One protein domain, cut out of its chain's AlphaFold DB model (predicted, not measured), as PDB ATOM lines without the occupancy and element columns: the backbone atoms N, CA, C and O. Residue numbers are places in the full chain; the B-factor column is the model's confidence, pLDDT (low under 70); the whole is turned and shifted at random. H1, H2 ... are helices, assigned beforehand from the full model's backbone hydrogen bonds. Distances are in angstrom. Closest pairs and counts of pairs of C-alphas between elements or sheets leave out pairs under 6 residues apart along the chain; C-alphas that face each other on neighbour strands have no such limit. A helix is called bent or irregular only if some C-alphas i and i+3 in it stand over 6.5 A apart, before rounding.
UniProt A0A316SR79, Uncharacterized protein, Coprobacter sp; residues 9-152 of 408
ATOM      1  N   LYS A   9     125.031  63.082 102.662       93.94
ATOM      2  CA  LYS A   9     124.489  63.081 101.300       93.94
ATOM      3  C   LYS A   9     124.633  64.449 100.621       93.94
ATOM      4  O   LYS A   9     125.144  64.513  99.517       93.94
ATOM      5  N   GLU A  10     124.226  65.525 101.303       93.56
ATOM      6  CA  GLU A  10     124.351  66.893 100.771       93.56
ATOM      7  C   GLU A  10     125.818  67.251 100.496       93.56
ATOM      8  O   GLU A  10     126.103  67.984  99.558       93.56
ATOM      9  N   TRP A  11     126.745  66.744 101.308       95.00
ATOM     10  CA  TRP A  11     128.177  66.914 101.089       95.00
ATOM     11  C   TRP A  11     128.662  66.171  99.840       95.00
ATOM     12  O   TRP A  11     129.200  66.811  98.946       95.00
ATOM     13  N   LEU A  12     128.398  64.863  99.739       93.75
ATOM     14  CA  LEU A  12     128.830  64.033  98.607       93.75
ATOM     15  C   LEU A  12     128.249  64.497  97.263       93.75
ATOM     16  O   LEU A  12     128.916  64.365  96.245       93.75
ATOM     17  N   ASP A  13     127.058  65.103  97.252       91.69
ATOM     18  CA  ASP A  13     126.463  65.696  96.040       91.69
ATOM     19  C   ASP A  13     127.320  66.850  95.448       91.69
ATOM     20  O   ASP A  13     127.079  67.277  94.318       91.69
ATOM     21  N   ASN A  14     128.307  67.365  96.197       91.69
ATOM     22  CA  ASN A  14     129.235  68.430  95.792       91.69
ATOM     23  C   ASN A  14     130.691  67.946  95.661       91.69
ATOM     24  O   ASN A  14     131.587  68.771  95.504       91.69
ATOM     25  N   GLN A  15     130.944  66.638  95.750       92.44
ATOM     26  CA  GLN A  15     132.289  66.060  95.703       92.44
ATOM     27  C   GLN A  15     132.547  65.326  94.382       92.44
ATOM     28  O   GLN A  15     131.590  64.893  93.734       92.44
ATOM     29  N   PRO A  16     133.813  65.200  93.938       87.75
ATOM     30  CA  PRO A  16     134.144  64.523  92.679       87.75
ATOM     31  C   PRO A  16     133.956  63.000  92.743       87.75
ATOM     32  O   PRO A  16     133.888  62.324  91.720       87.75
ATOM     33  N   TYR A  17     133.831  62.448  93.947       85.81
ATOM     34  CA  TYR A  17     133.619  61.031  94.224       85.81
ATOM     35  C   TYR A  17     132.211  60.780  94.784       85.81
ATOM     36  O   TYR A  17     131.573  61.652  95.367       85.81
ATOM     37  N   ASN A  18     131.718  59.552  94.623       78.12
ATOM     38  CA  ASN A  18     130.336  59.165  94.934       78.12
ATOM     39  C   ASN A  18     130.198  58.258  96.174       78.12
ATOM     40  O   ASN A  18     129.105  57.756  96.464       78.12
ATOM     41  N   HIS A  19     131.285  58.035  96.913       85.06
ATOM     42  CA  HIS A  19     131.313  57.221  98.125       85.06
ATOM     43  C   HIS A  19     132.037  57.966  99.247       85.06
ATOM     44  O   HIS A  19     133.067  58.586  99.013       85.06
ATOM     45  N   ALA A  20     131.499  57.897 100.467       88.88
ATOM     46  CA  ALA A  20     132.161  58.478 101.629       88.88
ATOM     47  C   ALA A  20     133.453  57.709 101.945       88.88
ATOM     48  O   ALA A  20     133.416  56.494 102.149       88.88
ATOM     49  N   GLY A  21     134.560  58.434 102.016       87.75
ATOM     50  CA  GLY A  21     135.824  58.016 102.591       87.75
ATOM     51  C   GLY A  21     135.972  58.437 104.053       87.75
ATOM     52  O   GLY A  21     135.066  58.982 104.692       87.75
ATOM     53  N   ASP A  22     137.158  58.173 104.593       89.44
ATOM     54  CA  ASP A  22     137.424  58.265 106.033       89.44
ATOM     55  C   ASP A  22     137.427  59.707 106.568       89.44
ATOM     56  O   ASP A  22     137.156  59.940 107.749       89.44
ATOM     57  N   CYS A  23     137.701  60.690 105.707       93.50
ATOM     58  CA  CYS A  23     137.790  62.104 106.074       93.50
ATOM     59  C   CYS A  23     136.495  62.899 105.834       93.50
ATOM     60  O   CYS A  23     136.348  63.985 106.392       93.50
ATOM     61  N   ASP A  24     135.510  62.380 105.095       94.75
ATOM     62  CA  ASP A  24     134.298  63.143 104.755       94.75
ATOM     63  C   ASP A  24     133.516  63.596 105.993       94.75
ATOM     64  O   ASP A  24     132.959  64.693 106.043       94.75
ATOM     65  N   ALA A  25     133.494  62.774 107.046       96.31
ATOM     66  CA  ALA A  25     132.828  63.135 108.294       96.31
ATOM     67  C   ALA A  25     133.470  64.367 108.955       96.31
ATOM     68  O   ALA A  25     132.762  65.160 109.585       96.31
ATOM     69  N   TYR A  26     134.786  64.539 108.802       97.19
ATOM     70  CA  TYR A  26     135.503  65.715 109.279       97.19
ATOM     71  C   TYR A  26     135.049  66.966 108.520       97.19
ATOM     72  O   TYR A  26     134.578  67.917 109.147       97.19
ATOM     73  N   TYR A  27     135.065  66.935 107.186       97.06
ATOM     74  CA  TYR A  27     134.676  68.088 106.373       97.06
ATOM     75  C   TYR A  27     133.178  68.421 106.476       97.06
ATOM     76  O   TYR A  27     132.802  69.587 106.581       97.06
ATOM     77  N   VAL A  28     132.296  67.423 106.611       97.44
ATOM     78  CA  VAL A  28     130.878  67.656 106.949       97.44
ATOM     79  C   VAL A  28     130.742  68.398 108.281       97.44
ATOM     80  O   VAL A  28     129.906  69.299 108.420       97.44
ATOM     81  N   ASN A  29     131.529  68.025 109.293       97.00
ATOM     82  CA  ASN A  29     131.512  68.719 110.577       97.00
ATOM     83  C   ASN A  29     132.059  70.143 110.444       97.00
ATOM     84  O   ASN A  29     131.431  71.057 110.975       97.00
ATOM     85  N   LEU A  30     133.150  70.344 109.700       97.75
ATOM     86  CA  LEU A  30     133.709  71.663 109.411       97.75
ATOM     87  C   LEU A  30     132.681  72.573 108.731       97.75
ATOM     88  O   LEU A  30     132.382  73.651 109.245       97.75
ATOM     89  N   ALA A  31     132.046  72.107 107.653       97.81
ATOM     90  CA  ALA A  31     130.979  72.837 106.979       97.81
ATOM     91  C   ALA A  31     129.879  73.243 107.975       97.81
ATOM     92  O   ALA A  31     129.493  74.407 108.036       97.81
ATOM     93  N   ASN A  32     129.433  72.326 108.843       96.69
ATOM     94  CA  ASN A  32     128.444  72.626 109.882       96.69
ATOM     95  C   ASN A  32     128.898  73.691 110.900       96.69
ATOM     96  O   ASN A  32     128.056  74.461 111.371       96.69
ATOM     97  N   GLN A  33     130.192  73.769 111.228       95.88
ATOM     98  CA  GLN A  33     130.736  74.836 112.078       95.88
ATOM     99  C   GLN A  33     130.652  76.212 111.394       95.88
ATOM    100  O   GLN A  33     130.400  77.217 112.066       95.88
ATOM    101  N   LEU A  34     130.804  76.255 110.067       97.25
ATOM    102  CA  LEU A  34     130.814  77.484 109.267       97.25
ATOM    103  C   LEU A  34     129.412  78.083 109.044       97.25
ATOM    104  O   LEU A  34     129.266  79.304 109.096       97.25
ATOM    105  N   ILE A  35     128.362  77.265 108.854       94.50
ATOM    106  CA  ILE A  35     127.013  77.736 108.441       94.50
ATOM    107  C   ILE A  35     126.507  78.902 109.302       94.50
ATOM    108  O   ILE A  35     126.101  79.942 108.786       94.50
ATOM    109  N   ALA A  36     126.516  78.739 110.627       89.94
ATOM    110  CA  ALA A  36     125.957  79.742 111.532       89.94
ATOM    111  C   ALA A  36     126.802  81.023 111.583       89.94
ATOM    112  O   ALA A  36     126.301  82.075 111.983       89.94
ATOM    113  N   LYS A  37     128.082  80.942 111.198       95.88
ATOM    114  CA  LYS A  37     128.980  82.097 111.164       95.88
ATOM    115  C   LYS A  37     128.682  82.997 109.986       95.88
ATOM    116  O   LYS A  37     128.796  84.203 110.159       95.88
ATOM    117  N   LEU A  38     128.237  82.429 108.867       96.19
ATOM    118  CA  LEU A  38     127.911  83.144 107.633       96.19
ATOM    119  C   LEU A  38     126.669  84.033 107.739       96.19
ATOM    120  O   LEU A  38     126.528  84.964 106.951       96.19
ATOM    121  N   TYR A  39     125.786  83.785 108.710       95.44
ATOM    122  CA  TYR A  39     124.564  84.568 108.847       95.44
ATOM    123  C   TYR A  39     124.838  86.043 109.122       95.44
ATOM    124  O   TYR A  39     125.543  86.396 110.072       95.44
ATOM    125  N   ASP A  40     124.198  86.905 108.335       95.12
ATOM    126  CA  ASP A  40     124.249  88.346 108.528       95.12
ATOM    127  C   ASP A  40     122.953  89.019 108.072       95.12
ATOM    128  O   ASP A  40     122.505  88.871 106.936       95.12
ATOM    129  N   ARG A  41     122.353  89.820 108.955       94.69
ATOM    130  CA  ARG A  41     121.104  90.539 108.663       94.69
ATOM    131  C   ARG A  41     121.261  91.661 107.633       94.69
ATOM    132  O   ARG A  41     120.257  92.098 107.080       94.69
ATOM    133  N   ARG A  42     122.480  92.147 107.380       95.31
ATOM    134  CA  ARG A  42     122.739  93.252 106.439       95.31
ATOM    135  C   ARG A  42     122.621  92.814 104.979       95.31
ATOM    136  O   ARG A  42     122.314  93.640 104.131       95.31
ATOM    137  N   ILE A  43     122.807  91.524 104.685       92.94
ATOM    138  CA  ILE A  43     122.708  90.974 103.328       92.94
ATOM    139  C   ILE A  43     121.563  89.963 103.284       92.94
ATOM    140  O   ILE A  43     121.623  88.930 103.938       92.94
ATOM    141  N   LYS A  44     120.530  90.233 102.472       91.75
ATOM    142  CA  LYS A  44     119.306  89.406 102.374       91.75
ATOM    143  C   LYS A  44     119.594  87.906 102.229       91.75
ATOM    144  O   LYS A  44     118.968  87.102 102.907       91.75
ATOM    145  N   TYR A  45     120.537  87.530 101.369       91.50
ATOM    146  CA  TYR A  45     120.856  86.123 101.110       91.50
ATOM    147  C   TYR A  45     121.608  85.451 102.256       91.50
ATOM    148  O   TYR A  45     121.381  84.277 102.518       91.50
ATOM    149  N   LEU A  46     122.404  86.201 103.023       94.25
ATOM    150  CA  LEU A  46     123.014  85.691 104.254       94.25
ATOM    151  C   LEU A  46     121.998  85.545 105.397       94.25
ATOM    152  O   LEU A  46     122.347  85.079 106.476       94.25
ATOM    153  N   GLN A  47     120.729  85.904 105.182       93.69
ATOM    154  CA  GLN A  47     119.643  85.547 106.091       93.69
ATOM    155  C   GLN A  47     119.010  84.196 105.741       93.69
ATOM    156  O   GLN A  47     118.280  83.647 106.558       93.69
ATOM    157  N   ASP A  48     119.255  83.648 104.551       93.69
ATOM    158  CA  ASP A  48     118.731  82.342 104.163       93.69
ATOM    159  C   ASP A  48     119.685  81.237 104.636       93.69
ATOM    160  O   ASP A  48     120.821  81.120 104.176       93.69
ATOM    161  N   ALA A  49     119.204  80.396 105.551       91.75
ATOM    162  CA  ALA A  49     119.957  79.259 106.064       91.75
ATOM    163  C   ALA A  49     120.341  78.254 104.960       91.75
ATOM    164  O   ALA A  49     121.422  77.675 105.026       91.75
ATOM    165  N   SER A  50     119.489  78.059 103.947       93.12
ATOM    166  CA  SER A  50     119.777  77.190 102.797       93.12
ATOM    167  C   SER A  50     120.899  77.763 101.936       93.12
ATOM    168  O   SER A  50     121.777  77.039 101.474       93.12
ATOM    169  N   PHE A  51     120.931  79.084 101.772       94.88
ATOM    170  CA  PHE A  51     122.012  79.743 101.053       94.88
ATOM    171  C   PHE A  51     123.330  79.725 101.842       94.88
ATOM    172  O   PHE A  51     124.372  79.386 101.286       94.88
ATOM    173  N   CYS A  52     123.279  79.977 103.155       96.56
ATOM    174  CA  CYS A  52     124.446  79.850 104.032       96.56
ATOM    175  C   CYS A  52     125.027  78.427 104.010       96.56
ATOM    176  O   CYS A  52     126.244  78.275 104.057       96.56
ATOM    177  N   LYS A  53     124.185  77.387 103.888       95.88
ATOM    178  CA  LYS A  53     124.653  76.007 103.685       95.88
ATOM    179  C   LYS A  53     125.499  75.861 102.423       95.88
ATOM    180  O   LYS A  53     126.554  75.248 102.503       95.88
ATOM    181  N   LYS A  54     125.072  76.423 101.286       95.94
ATOM    182  CA  LYS A  54     125.828  76.328 100.023       95.94
ATOM    183  C   LYS A  54     127.228  76.917 100.162       95.94
ATOM    184  O   LYS A  54     128.192  76.274  99.776       95.94
ATOM    185  N   ILE A  55     127.330  78.103 100.765       97.88
ATOM    186  CA  ILE A  55     128.625  78.748 101.014       97.88
ATOM    187  C   ILE A  55     129.455  77.924 102.006       97.88
ATOM    188  O   ILE A  55     130.647  77.751 101.802       97.88
ATOM    189  N   ALA A  56     128.850  77.381 103.065       98.31
ATOM    190  CA  ALA A  56     129.572  76.559 104.034       98.31
ATOM    191  C   ALA A  56     130.139  75.267 103.422       98.31
ATOM    192  O   ALA A  56     131.268  74.900 103.740       98.31
ATOM    193  N   ILE A  57     129.378  74.606 102.540       98.12
ATOM    194  CA  ILE A  57     129.873  73.469 101.750       98.12
ATOM    195  C   ILE A  57     131.036  73.939 100.880       98.12
ATOM    196  O   ILE A  57     132.109  73.362 100.965       98.12
ATOM    197  N   ALA A  58     130.866  75.038 100.142       98.19
ATOM    198  CA  ALA A  58     131.892  75.571  99.252       98.19
ATOM    199  C   ALA A  58     133.207  75.908  99.962       98.19
ATOM    200  O   ALA A  58     134.270  75.544  99.482       98.19
ATOM    201  N   LEU A  59     133.139  76.569 101.122       98.69
ATOM    202  CA  LEU A  59     134.316  76.902 101.925       98.69
ATOM    203  C   LEU A  59     135.010  75.647 102.465       98.69
ATOM    204  O   LEU A  59     136.234  75.607 102.520       98.69
ATOM    205  N   SER A  60     134.244  74.622 102.848       98.12
ATOM    206  CA  SER A  60     134.815  73.349 103.288       98.12
ATOM    207  C   SER A  60     135.409  72.546 102.124       98.12
ATOM    208  O   SER A  60     136.450  71.930 102.315       98.12
ATOM    209  N   SER A  61     134.803  72.574 100.933       97.50
ATOM    210  CA  SER A  61     135.348  71.953  99.714       97.50
ATOM    211  C   SER A  61     136.593  72.685  99.207       97.50
ATOM    212  O   SER A  61     137.541  72.038  98.789       97.50
ATOM    213  N   TYR A  62     136.634  74.018  99.294       98.06
ATOM    214  CA  TYR A  62     137.839  74.819  99.052       98.06
ATOM    215  C   TYR A  62     138.973  74.414  99.996       98.06
ATOM    216  O   TYR A  62     140.096  74.187  99.559       98.06
ATOM    217  N   PHE A  63     138.672  74.294 101.290       97.88
ATOM    218  CA  PHE A  63     139.662  73.915 102.289       97.88
ATOM    219  C   PHE A  63     140.187  72.492 102.062       97.88
ATOM    220  O   PHE A  63     141.389  72.252 102.128       97.88
ATOM    221  N   GLU A  64     139.298  71.557 101.729       95.88
ATOM    222  CA  GLU A  64     139.671  70.201 101.326       95.88
ATOM    223  C   GLU A  64     140.540  70.189 100.060       95.88
ATOM    224  O   GLU A  64     141.542  69.477 100.022       95.88
ATOM    225  N   ASP A  65     140.186  70.982  99.047       94.56
ATOM    226  CA  ASP A  65     140.894  71.093  97.767       94.56
ATOM    227  C   ASP A  65     142.347  71.555  97.948       94.56
ATOM    228  O   ASP A  65     143.266  70.891  97.455       94.56
ATOM    229  N   ILE A  66     142.574  72.634  98.711       94.19
ATOM    230  CA  ILE A  66     143.931  73.162  98.944       94.19
ATOM    231  C   ILE A  66     144.806  72.207  99.769       94.19
ATOM    232  O   ILE A  66     146.016  72.173  99.571       94.19
ATOM    233  N   LEU A  67     144.211  71.396 100.649       93.25
ATOM    234  CA  LEU A  67     144.937  70.410 101.457       93.25
ATOM    235  C   LEU A  67     145.197  69.103 100.705       93.25
ATOM    236  O   LEU A  67     146.234  68.468 100.869       93.25
ATOM    237  N   SER A  68     144.247  68.686  99.872       90.31
ATOM    238  CA  SER A  68     144.248  67.359  99.247       90.31
ATOM    239  C   SER A  68     144.858  67.359  97.845       90.31
ATOM    240  O   SER A  68     144.976  66.303  97.220       90.31
ATOM    241  N   GLY A  69     145.275  68.527  97.345       83.44
ATOM    242  CA  GLY A  69     145.839  68.683  96.006       83.44
ATOM    243  C   GLY A  69     144.793  68.505  94.908       83.44
ATOM    244  O   GLY A  69     145.085  67.879  93.891       83.44
ATOM    245  N   GLY A  70     143.580  69.021  95.120       82.69
ATOM    246  CA  GLY A  70     142.503  68.975  94.128       82.69
ATOM    247  C   GLY A  70     142.703  69.911  92.934       82.69
ATOM    248  O   GLY A  70     142.099  69.714  91.883       82.69
ATOM    249  N   MET A  71     143.604  70.886  93.078       90.12
ATOM    250  CA  MET A  71     144.047  71.835  92.056       90.12
ATOM    251  C   MET A  71     142.972  72.798  91.531       90.12
ATOM    252  O   MET A  71     143.304  73.625  90.682       90.12
ATOM    253  N   ILE A  72     141.734  72.793  92.039       94.19
ATOM    254  CA  ILE A  72     140.673  73.691  91.543       94.19
ATOM    255  C   ILE A  72     141.007  75.148  91.887       94.19
ATOM    256  O   ILE A  72     141.081  76.002  91.000       94.19
ATOM    257  N   TRP A  73     141.292  75.431  93.159       96.62
ATOM    258  CA  TRP A  73     141.651  76.775  93.612       96.62
ATOM    259  C   TRP A  73     142.978  77.253  93.027       96.62
ATOM    260  O   TRP A  73     143.108  78.392  92.577       96.62
ATOM    261  N   ASN A  74     143.972  76.365  92.997       94.25
ATOM    262  CA  ASN A  74     145.294  76.668  92.451       94.25
ATOM    263  C   ASN A  74     145.233  76.992  90.951       94.25
ATOM    264  O   ASN A  74     145.956  77.872  90.487       94.25
ATOM    265  N   SER A  75     144.342  76.336  90.207       94.94
ATOM    266  CA  SER A  75     144.083  76.645  88.795       94.94
ATOM    267  C   SER A  75     143.480  78.027  88.616       94.94
ATOM    268  O   SER A  75     143.924  78.805  87.774       94.94
ATOM    269  N   PHE A  76     142.485  78.357  89.440       97.69
ATOM    270  CA  PHE A  76     141.862  79.673  89.418       97.69
ATOM    271  C   PHE A  76     142.855  80.785  89.734       97.69
ATOM    272  O   PHE A  76     142.990  81.721  88.950       97.69
ATOM    273  N   THR A  77     143.566  80.670  90.851       97.31
ATOM    274  CA  THR A  77     144.512  81.696  91.305       97.31
ATOM    275  C   THR A  77     145.711  81.815  90.372       97.31
ATOM    276  O   THR A  77     146.123  82.927  90.043       97.31
ATOM    277  N   GLY A  78     146.202  80.693  89.835       95.88
ATOM    278  CA  GLY A  78     147.224  80.671  88.792       95.88
ATOM    279  C   GLY A  78     146.794  81.442  87.543       95.88
ATOM    280  O   GLY A  78     147.514  82.337  87.094       95.88
ATOM    281  N   LYS A  79     145.592  81.163  87.022       97.00
ATOM    282  CA  LYS A  79     145.078  81.846  85.828       97.00
ATOM    283  C   LYS A  79     144.716  83.307  86.087       97.00
ATOM    284  O   LYS A  79     144.964  84.162  85.239       97.00
ATOM    285  N   ASN A  80     144.174  83.622  87.259       97.31
ATOM    286  CA  ASN A  80     143.906  84.997  87.669       97.31
ATOM    287  C   ASN A  80     145.211  85.804  87.771       97.31
ATOM    288  O   ASN A  80     145.268  86.949  87.328       97.31
ATOM    289  N   ASN A  81     146.283  85.191  88.277       96.19
ATOM    290  CA  ASN A  81     147.594  85.820  88.344       96.19
ATOM    291  C   ASN A  81     148.220  86.014  86.958       96.19
ATOM    292  O   ASN A  81     148.837  87.047  86.719       96.19
ATOM    293  N   GLU A  82     148.034  85.071  86.035       96.38
ATOM    294  CA  GLU A  82     148.446  85.237  84.635       96.38
ATOM    295  C   GLU A  82     147.743  86.434  83.972       96.38
ATOM    296  O   GLU A  82     148.390  87.227  83.294       96.38
ATOM    297  N   LEU A  83     146.433  86.584  84.194       95.56
ATOM    298  CA  LEU A  83     145.628  87.644  83.580       95.56
ATOM    299  C   LEU A  83     145.848  89.022  84.226       95.56
ATOM    300  O   LEU A  83     145.879  90.028  83.520       95.56
ATOM    301  N   TYR A  84     145.991  89.082  85.553       95.38
ATOM    302  CA  TYR A  84     145.898  90.341  86.308       95.38
ATOM    303  C   TYR A  84     147.050  90.595  87.277       95.38
ATOM    304  O   TYR A  84     147.031  91.599  87.991       95.38
ATOM    305  N   ASN A  85     148.038  89.699  87.343       94.25
ATOM    306  CA  ASN A  85     149.141  89.767  88.305       94.25
ATOM    307  C   ASN A  85     148.651  89.875  89.769       94.25
ATOM    308  O   ASN A  85     149.199  90.627  90.577       94.25
ATOM    309  N   LYS A  86     147.570  89.150  90.088       94.00
ATOM    310  CA  LYS A  86     146.978  89.007  91.427       94.00
ATOM    311  C   LYS A  86     146.484  87.580  91.638       94.00
ATOM    312  O   LYS A  86     145.937  86.988  90.715       94.00
ATOM    313  N   GLN A  87     146.577  87.059  92.861       95.25
ATOM    314  CA  GLN A  87     146.074  85.711  93.171       95.25
ATOM    315  C   GLN A  87     144.545  85.640  93.107       95.25
ATOM    316  O   GLN A  87     143.990  84.758  92.464       95.25
ATOM    317  N   VAL A  88     143.867  86.620  93.701       96.69
ATOM    318  CA  VAL A  88     142.408  86.777  93.657       96.69
ATOM    319  C   VAL A  88     142.050  88.236  93.365       96.69
ATOM    320  O   VAL A  88     142.856  89.126  93.661       96.69
ATOM    321  N   PRO A  89     140.873  88.511  92.781       96.00
ATOM    322  CA  PRO A  89     140.431  89.874  92.511       96.00
ATOM    323  C   PRO A  89     140.047  90.624  93.798       96.00
ATOM    324  O   PRO A  89     139.737  90.025  94.830       96.00
ATOM    325  N   PHE A  90     140.028  91.951  93.703       95.50
ATOM    326  CA  PHE A  90     139.579  92.970  94.659       95.50
ATOM    327  C   PHE A  90     140.414  93.118  95.930       95.50
ATOM    328  O   PHE A  90     140.604  94.230  96.424       95.50
ATOM    329  N   TYR A  91     140.910  92.019  96.485       94.81
ATOM    330  CA  TYR A  91     141.523  91.989  97.808       94.81
ATOM    331  C   TYR A  91     143.051  92.117  97.751       94.81
ATOM    332  O   TYR A  91     143.702  91.769  96.764       94.81
ATOM    333  N   ASN A  92     143.646  92.617  98.840       90.00
ATOM    334  CA  ASN A  92     145.100  92.659  98.979       90.00
ATOM    335  C   ASN A  92     145.658  91.233  99.145       90.00
ATOM    336  O   ASN A  92     145.189  90.476  99.993       90.00
ATOM    337  N   THR A  93     146.678  90.901  98.355       90.38
ATOM    338  CA  THR A  93     147.347  89.592  98.318       90.38
ATOM    339  C   THR A  93     148.863  89.688  98.557       90.38
ATOM    340  O   THR A  93     149.597  88.753  98.264       90.38
ATOM    341  N   GLU A  94     149.363  90.791  99.133       86.88
ATOM    342  CA  GLU A  94     150.793  90.961  99.467       86.88
ATOM    343  C   GLU A  94     151.335  89.882 100.421       86.88
ATOM    344  O   GLU A  94     152.496  89.489 100.328       86.88
ATOM    345  N   LYS A  95     150.498  89.410 101.353       89.06
ATOM    346  CA  LYS A  95     150.798  88.302 102.269       89.06
ATOM    347  C   LYS A  95     149.875  87.136 101.955       89.06
ATOM    348  O   LYS A  95     148.909  86.904 102.677       89.06
ATOM    349  N   TYR A  96     150.154  86.481 100.839       92.94
ATOM    350  CA  TYR A  96     149.389  85.344 100.354       92.94
ATOM    351  C   TYR A  96     150.224  84.074 100.472       92.94
ATOM    352  O   TYR A  96     151.318  83.999  99.907       92.94
ATOM    353  N   TYR A  97     149.705  83.084 101.190       93.12
ATOM    354  CA  TYR A  97     150.364  81.795 101.369       93.12
ATOM    355  C   TYR A  97     149.635  80.754 100.532       93.12
ATOM    356  O   TYR A  97     148.436  80.522 100.690       93.12
ATOM    357  N   LYS A  98     150.352  80.179  99.567       90.00
ATOM    358  CA  LYS A  98     149.799  79.139  98.706       90.00
ATOM    359  C   LYS A  98     149.515  77.889  99.543       90.00
ATOM    360  O   LYS A  98     150.313  77.560 100.412       90.00
ATOM    361  N   ASP A  99     148.413  77.205  99.235       90.62
ATOM    362  CA  ASP A  99     147.983  75.975  99.912       90.62
ATOM    363  C   ASP A  99     147.678  76.178 101.417       90.62
ATOM    364  O   ASP A  99     147.686  75.235 102.206       90.62
ATOM    365  N   GLU A 100     147.371  77.420 101.808       94.94
ATOM    366  CA  GLU A 100     146.883  77.825 103.129       94.94
ATOM    367  C   GLU A 100     145.567  78.616 102.985       94.94
ATOM    368  O   GLU A 100     145.332  79.238 101.943       94.94
ATOM    369  N   PRO A 101     144.698  78.643 104.011       95.88
ATOM    370  CA  PRO A 101     143.531  79.515 104.013       95.88
ATOM    371  C   PRO A 101     143.949  80.989 104.007       95.88
ATOM    372  O   PRO A 101     144.561  81.471 104.958       95.88
ATOM    373  N   ASN A 102     143.558  81.739 102.975       97.56
ATOM    374  CA  ASN A 102     143.753  83.188 102.939       97.56
ATOM    375  C   ASN A 102     142.418  83.913 103.150       97.56
ATOM    376  O   ASN A 102     141.393  83.557 102.566       97.56
ATOM    377  N   LEU A 103     142.424  85.010 103.919       97.94
ATOM    378  CA  LEU A 103     141.220  85.834 104.107       97.94
ATOM    379  C   LEU A 103     140.649  86.321 102.764       97.94
ATOM    380  O   LEU A 103     139.432  86.375 102.597       97.94
ATOM    381  N   ALA A 104     141.527  86.661 101.819       97.88
ATOM    382  CA  ALA A 104     141.158  87.114 100.482       97.88
ATOM    383  C   ALA A 104     140.338  86.055  99.714       97.88
ATOM    384  O   ALA A 104     139.322  86.398  99.107       97.88
ATOM    385  N   ASP A 105     140.710  84.779  99.826       98.44
ATOM    386  CA  ASP A 105     140.035  83.648  99.173       98.44
ATOM    387  C   ASP A 105     138.611  83.485  99.695       98.44
ATOM    388  O   ASP A 105     137.647  83.353  98.941       98.44
ATOM    389  N   ILE A 106     138.460  83.569 101.013       98.56
ATOM    390  CA  ILE A 106     137.177  83.390 101.691       98.56
ATOM    391  C   ILE A 106     136.260  84.587 101.424       98.56
ATOM    392  O   ILE A 106     135.063  84.403 101.193       98.56
ATOM    393  N   CYS A 107     136.806  85.809 101.416       98.62
ATOM    394  CA  CYS A 107     136.067  86.994 100.984       98.62
ATOM    395  C   CYS A 107     135.548  86.814  99.552       98.62
ATOM    396  O   CYS A 107     134.355  87.018  99.307       98.62
ATOM    397  N   PHE A 108     136.417  86.370  98.637       98.56
ATOM    398  CA  PHE A 108     136.055  86.115  97.249       98.56
ATOM    399  C   PHE A 108     134.966  85.053  97.123       98.56
ATOM    400  O   PHE A 108     133.965  85.307  96.465       98.56
ATOM    401  N   LEU A 109     135.102  83.896  97.773       98.62
ATOM    402  CA  LEU A 109     134.116  82.815  97.684       98.62
ATOM    403  C   LEU A 109     132.742  83.247  98.216       98.62
ATOM    404  O   LEU A 109     131.720  82.974  97.584       98.62
ATOM    405  N   ILE A 110     132.694  83.982  99.335       98.50
ATOM    406  CA  ILE A 110     131.434  84.533  99.856       98.50
ATOM    407  C   ILE A 110     130.826  85.523  98.854       98.50
ATOM    408  O   ILE A 110     129.629  85.441  98.560       98.50
ATOM    409  N   TRP A 111     131.629  86.451  98.326       98.19
ATOM    410  CA  TRP A 111     131.188  87.421  97.323       98.19
ATOM    411  C   TRP A 111     130.682  86.735  96.047       98.19
ATOM    412  O   TRP A 111     129.588  87.049  95.578       98.19
ATOM    413  N   PHE A 112     131.429  85.761  95.534       98.00
ATOM    414  CA  PHE A 112     131.146  85.071  94.284       98.00
ATOM    415  C   PHE A 112     129.808  84.332  94.354       98.00
ATOM    416  O   PHE A 112     128.928  84.555  93.524       98.00
ATOM    417  N   TYR A 113     129.576  83.563  95.421       97.56
ATOM    418  CA  TYR A 113     128.280  82.916  95.641       97.56
ATOM    419  C   TYR A 113     127.133  83.931  95.736       97.56
ATOM    420  O   TYR A 113     126.043  83.691  95.209       97.56
ATOM    421  N   LEU A 114     127.355  85.068  96.406       96.69
ATOM    422  CA  LEU A 114     126.347  86.118  96.543       96.69
ATOM    423  C   LEU A 114     125.960  86.735  95.196       96.69
ATOM    424  O   LEU A 114     124.764  86.949  94.972       96.69
ATOM    425  N   VAL A 115     126.927  87.017  94.318       95.00
ATOM    426  CA  VAL A 115     126.650  87.596  92.995       95.00
ATOM    427  C   VAL A 115     126.064  86.563  92.034       95.00
ATOM    428  O   VAL A 115     125.113  86.890  91.324       95.00
ATOM    429  N   SER A 116     126.515  85.302  92.079       93.56
ATOM    430  CA  SER A 116     125.964  84.219  91.251       93.56
ATOM    431  C   SER A 116     124.506  83.891  91.589       93.56
ATOM    432  O   SER A 116     123.707  83.602  90.702       93.56
ATOM    433  N   GLU A 117     124.113  83.953  92.865       90.75
ATOM    434  CA  GLU A 117     122.723  83.684  93.263       90.75
ATOM    435  C   GLU A 117     121.784  84.858  92.948       90.75
ATOM    436  O   GLU A 117     120.591  84.655  92.718       90.75
ATOM    437  N   GLN A 118     122.309  86.085  92.936       82.94
ATOM    438  CA  GLN A 118     121.512  87.297  92.734       82.94
ATOM    439  C   GLN A 118     121.473  87.778  91.292       82.94
ATOM    440  O   GLN A 118     120.599  88.581  90.964       82.94
ATOM    441  N   ASN A 119     122.409  87.315  90.461       84.44
ATOM    442  CA  ASN A 119     122.637  87.822  89.114       84.44
ATOM    443  C   ASN A 119     122.735  89.360  89.085       84.44
ATOM    444  O   ASN A 119     122.165  90.021  88.222       84.44
ATOM    445  N   ARG A 120     123.390  89.931  90.107       89.38
ATOM    446  CA  ARG A 120     123.612  91.373  90.258       89.38
ATOM    447  C   ARG A 120     124.918  91.629  90.985       89.38
ATOM    448  O   ARG A 120     125.314  90.841  91.847       89.38
ATOM    449  N   PHE A 121     125.543  92.753  90.668       93.44
ATOM    450  CA  PHE A 121     126.759  93.169  91.342       93.44
ATOM    451  C   PHE A 121     126.504  93.501  92.814       93.44
ATOM    452  O   PHE A 121     125.479  94.077  93.184       93.44
ATOM    453  N   ILE A 122     127.455  93.118  93.660       94.06
ATOM    454  CA  ILE A 122     127.483  93.413  95.092       94.06
ATOM    455  C   ILE A 122     128.890  93.900  95.390       94.06
ATOM    456  O   ILE A 122     129.846  93.274  94.941       94.06
ATOM    457  N   ASN A 123     129.014  94.984  96.157       95.00
ATOM    458  CA  ASN A 123     130.316  95.499  96.567       95.00
ATOM    459  C   ASN A 123     131.117  94.396  97.305       95.00
ATOM    460  O   ASN A 123     130.686  93.986  98.390       95.00
ATOM    461  N   PRO A 124     132.263  93.921  96.774       96.44
ATOM    462  CA  PRO A 124     133.093  92.907  97.434       96.44
ATOM    463  C   PRO A 124     133.695  93.392  98.761       96.44
ATOM    464  O   PRO A 124     134.059  92.565  99.600       96.44
ATOM    465  N   PHE A 125     133.737  94.708  98.993       95.44
ATOM    466  CA  PHE A 125     134.193  95.332 100.237       95.44
ATOM    467  C   PHE A 125     133.075  95.550 101.260       95.44
ATOM    468  O   PHE A 125     133.300  96.145 102.315       95.44
ATOM    469  N   HIS A 126     131.854  95.072 100.991       95.44
ATOM    470  CA  HIS A 126     130.748  95.238 101.925       95.44
ATOM    471  C   HIS A 126     131.128  94.674 103.316       95.44
ATOM    472  O   HIS A 126     131.474  93.492 103.407       95.44
ATOM    473  N   PRO A 127     130.994  95.442 104.421       95.88
ATOM    474  CA  PRO A 127     131.506  95.046 105.739       95.88
ATOM    475  C   PRO A 127     131.029  93.675 106.223       95.88
ATOM    476  O   PRO A 127     131.789  92.925 106.825       95.88
ATOM    477  N   ALA A 128     129.784  93.300 105.907       97.00
ATOM    478  CA  ALA A 128     129.285  91.961 106.215       97.00
ATOM    479  C   ALA A 128     130.107  90.846 105.546       97.00
ATOM    480  O   ALA A 128     130.407  89.866 106.215       97.00
ATOM    481  N   ILE A 129     130.510  90.987 104.277       97.94
ATOM    482  CA  ILE A 129     131.332  89.980 103.585       97.94
ATOM    483  C   ILE A 129     132.663  89.824 104.323       97.94
ATOM    484  O   ILE A 129     133.003  88.717 104.732       97.94
ATOM    485  N   ILE A 130     133.352  90.940 104.582       97.81
ATOM    486  CA  ILE A 130     134.662  90.956 105.244       97.81
ATOM    487  C   ILE A 130     134.576  90.361 106.656       97.81
ATOM    488  O   ILE A 130     135.347  89.472 107.008       97.81
ATOM    489  N   GLU A 131     133.619  90.803 107.474       98.50
ATOM    490  CA  GLU A 131     133.464  90.310 108.847       98.50
ATOM    491  C   GLU A 131     133.107  88.817 108.893       98.50
ATOM    492  O   GLU A 131     133.583  88.089 109.768       98.50
ATOM    493  N   ARG A 132     132.253  88.343 107.973       98.44
ATOM    494  CA  ARG A 132     131.906  86.919 107.882       98.44
ATOM    495  C   ARG A 132     133.104  86.090 107.428       98.44
ATOM    496  O   ARG A 132     133.371  85.051 108.037       98.44
ATOM    497  N   ALA A 133     133.845  86.573 106.432       98.56
ATOM    498  CA  ALA A 133     135.064  85.940 105.950       98.56
ATOM    499  C   ALA A 133     136.116  85.832 107.055       98.56
ATOM    500  O   ALA A 133     136.643  84.752 107.272       98.56
ATOM    501  N   GLN A 134     136.344  86.892 107.838       98.56
ATOM    502  CA  GLN A 134     137.279  86.879 108.970       98.56
ATOM    503  C   GLN A 134     136.942  85.818 110.020       98.56
ATOM    504  O   GLN A 134     137.840  85.196 110.583       98.56
ATOM    505  N   ILE A 135     135.656  85.609 110.314       98.44
ATOM    506  CA  ILE A 135     135.239  84.584 111.277       98.44
ATOM    507  C   ILE A 135     135.456  83.183 110.701       98.44
ATOM    508  O   ILE A 135     135.921  82.308 111.424       98.44
ATOM    509  N   CYS A 136     135.133  82.973 109.424       98.56
ATOM    510  CA  CYS A 136     135.333  81.683 108.763       98.56
ATOM    511  C   CYS A 136     136.826  81.367 108.586       98.56
ATOM    512  O   CYS A 136     137.237  80.253 108.885       98.56
ATOM    513  N   CYS A 137     137.643  82.357 108.210       98.12
ATOM    514  CA  CYS A 137     139.099  82.244 108.058       98.12
ATOM    515  C   CYS A 137     139.754  81.732 109.330       98.12
ATOM    516  O   CYS A 137     140.455  80.736 109.288       98.12
ATOM    517  N   LYS A 138     139.414  82.315 110.484       98.19
ATOM    518  CA  LYS A 138     139.939  81.866 111.782       98.19
ATOM    519  C   LYS A 138     139.603  80.413 112.112       98.19
ATOM    520  O   LYS A 138     140.352  79.774 112.840       98.19
ATOM    521  N   ILE A 139     138.460  79.910 111.639       98.25
ATOM    522  CA  ILE A 139     138.092  78.501 111.821       98.25
ATOM    523  C   ILE A 139     138.975  77.635 110.920       98.25
ATOM    524  O   ILE A 139     139.562  76.683 111.413       98.25
ATOM    525  N   LEU A 140     139.124  77.989 109.641       98.12
ATOM    526  CA  LEU A 140     139.971  77.236 108.708       98.12
ATOM    527  C   LEU A 140     141.452  77.254 109.119       98.12
ATOM    528  O   LEU A 140     142.094  76.214 109.115       98.12
ATOM    529  N   GLU A 141     141.976  78.406 109.546       97.00
ATOM    530  CA  GLU A 141     143.337  78.557 110.081       97.00
ATOM    531  C   GLU A 141     143.566  77.674 111.316       97.00
ATOM    532  O   GLU A 141     144.621  77.066 111.452       97.00
ATOM    533  N   HIS A 142     142.580  77.581 112.218       97.12
ATOM    534  CA  HIS A 142     142.680  76.723 113.401       97.12
ATOM    535  C   HIS A 142     142.727  75.235 113.042       97.12
ATOM    536  O   HIS A 142     143.424  74.459 113.691       97.12
ATOM    537  N   GLU A 143     141.969  74.848 112.024       97.19
ATOM    538  CA  GLU A 143     141.836  73.468 111.572       97.19
ATOM    539  C   GLU A 143     143.006  73.028 110.671       97.19
ATOM    540  O   GLU A 143     143.303  71.835 110.614       97.19
ATOM    541  N   TYR A 144     143.704  73.976 110.026       95.69
ATOM    542  CA  TYR A 144     144.741  73.752 109.005       95.69
ATOM    543  C   TYR A 144     145.803  72.720 109.394       95.69
ATOM    544  O   TYR A 144     146.106  71.827 108.611       95.69
ATOM    545  N   GLU A 145     146.324  72.779 110.622       91.56
ATOM    546  CA  GLU A 145     147.385  71.865 111.073       91.56
ATOM    547  C   GLU A 145     146.904  70.423 111.319       91.56
ATOM    548  O   GLU A 145     147.717  69.507 111.446       91.56
ATOM    549  N   THR A 146     145.591  70.212 111.445       94.00
ATOM    550  CA  THR A 146     145.003  68.935 111.894       94.00
ATOM    551  C   THR A 146     144.061  68.294 110.884       94.00
ATOM    552  O   THR A 146     143.685  67.130 111.050       94.00
ATOM    553  N   ALA A 147     143.674  69.038 109.851       96.12
ATOM    554  CA  ALA A 147     142.750  68.587 108.831       96.12
ATOM    555  C   ALA A 147     143.333  67.398 108.037       96.12
ATOM    556  O   ALA A 147     144.486  67.444 107.605       96.12
ATOM    557  N   PRO A 148     142.565  66.310 107.838       95.00
ATOM    558  CA  PRO A 148     143.029  65.143 107.101       95.00
ATOM    559  C   PRO A 148     143.048  65.397 105.587       95.00
ATOM    560  O   PRO A 148     142.056  65.850 105.016       95.00
ATOM    561  N   GLU A 149     144.133  65.013 104.912       92.31
ATOM    562  CA  GLU A 149     144.171  64.959 103.445       92.31
ATOM    563  C   GLU A 149     143.193  63.901 102.907       92.31
ATOM    564  O   GLU A 149     143.140  62.771 103.404       92.31
ATOM    565  N   ASN A 150     142.457  64.235 101.844       90.25
ATOM    566  CA  ASN A 150     141.600  63.289 101.142       90.25
ATOM    567  C   ASN A 150     142.306  62.703  99.912       90.25
ATOM    568  O   ASN A 150     142.492  63.363  98.892       90.25
ATOM    569  N   THR A 151     142.646  61.417  99.962       84.50
ATOM    570  CA  THR A 151     143.317  60.741  98.843       84.50
ATOM    571  C   THR A 151     142.410  60.521  97.626       84.50
ATOM    572  O   THR A 151     142.926  60.406  96.516       84.50
ATOM    573  N   GLN A 152     141.080  60.520  97.791       84.56
ATOM    574  CA  GLN A 152     140.129  60.270  96.694       84.56
ATOM    575  C   GLN A 152     140.154  61.368  95.617       84.56
ATOM    576  O   GLN A 152     139.875  61.091  94.451       84.56
TER     577      GLN A 152
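This is residues 9 to 152 of the 408 residues of an uncharacterized protein of Coprobacter sp (UniProt A0A316SR79). Four helices, H2, H4, H6 and H7, pack into a crossed cluster, each touching the next round a closed ring from H4 to H2 to H7 to H6 and back to H4. The longest helix, H4, runs through the middle; at its last turns H5 makes a corner with it, and short H3 makes another at its first turns. The printed part has 144 residues with seven named helices, H1 to H7 in order along the chain, and no named strand; the class is all helix. It is compact and rounded, with a radius of gyration of the C-alphas of 14.7 A and spans of 39 by 35 by 27 A.

H1, residues 9 to 12, is close to but not clearly touching H2, residues 24 to 38; their closest C-alphas, those of Trp 11 and Val 28, are 6.5 A apart. H2 is irregular, but only just: C-alphas 33 and 36 are 6.9 A apart. H2 touches H4, residues 49 to 68, at a steep tilt of 48 degrees, opposite ways, closest at the C-alphas of Ala 31 and Ala 56, 5.0 A. H3, residues 44 to 47, and H4 only just touch, and only at the corner, with 3 pairs of C-alphas within 8 A, closest at Leu 46 and Cys 52, 6.0 A. H4 is the hub, touching four helices. Its residues 62 to 66 touch H5, residues 72 to 84, about perpendicular at 87 degrees, with the C-alphas of Asp 65 and Ile 72 closest at 6.7 A. Its residues 55 to 59 touch H6, residues 103 to 118, at a steep tilt of 42 degrees, opposite ways, with the C-alphas of Ile 55 and Ile 110 closest at 6.5 A. H6 touches H7, residues 127 to 143, at a steep tilt of 53 degrees, opposite ways, closest at the C-alphas of Cys 107 and Ala 133, 5.2 A. H7 touches residues 34 to 38 of H2 at a shallow tilt of 29 degrees, opposite ways, closest at the C-alphas of Leu 38 and Arg 132, 5.5 A. H2 and H6 are apart, as are H5 and H7. Every O i to N i+4 pair is within hydrogen-bond range in H4, H5, H6 and H7, against 9 of 11 in H2; H1 and H3 are too short for such a pair.

H1 begins at C-alpha 9, (124.489, 63.081, 101.300). H2 is 21.2 A long from first to last C-alpha. H4 begins at C-alpha 49, (119.957, 79.259, 106.064), and is 27.9 A long. H5 is 18.2 A long, H6 22.8 A and H7 24.6 A. H7 ends at C-alpha 143, (141.836, 73.468, 111.572).

The two C-alphas farthest apart, those of Asp 22 and Phe 121, are 39.3 A apart. The links H1 to H2 and H5 to H6 are long, with 11 and 18 residues. The printed part has no cut, and no printed residue is under 70 in pLDDT.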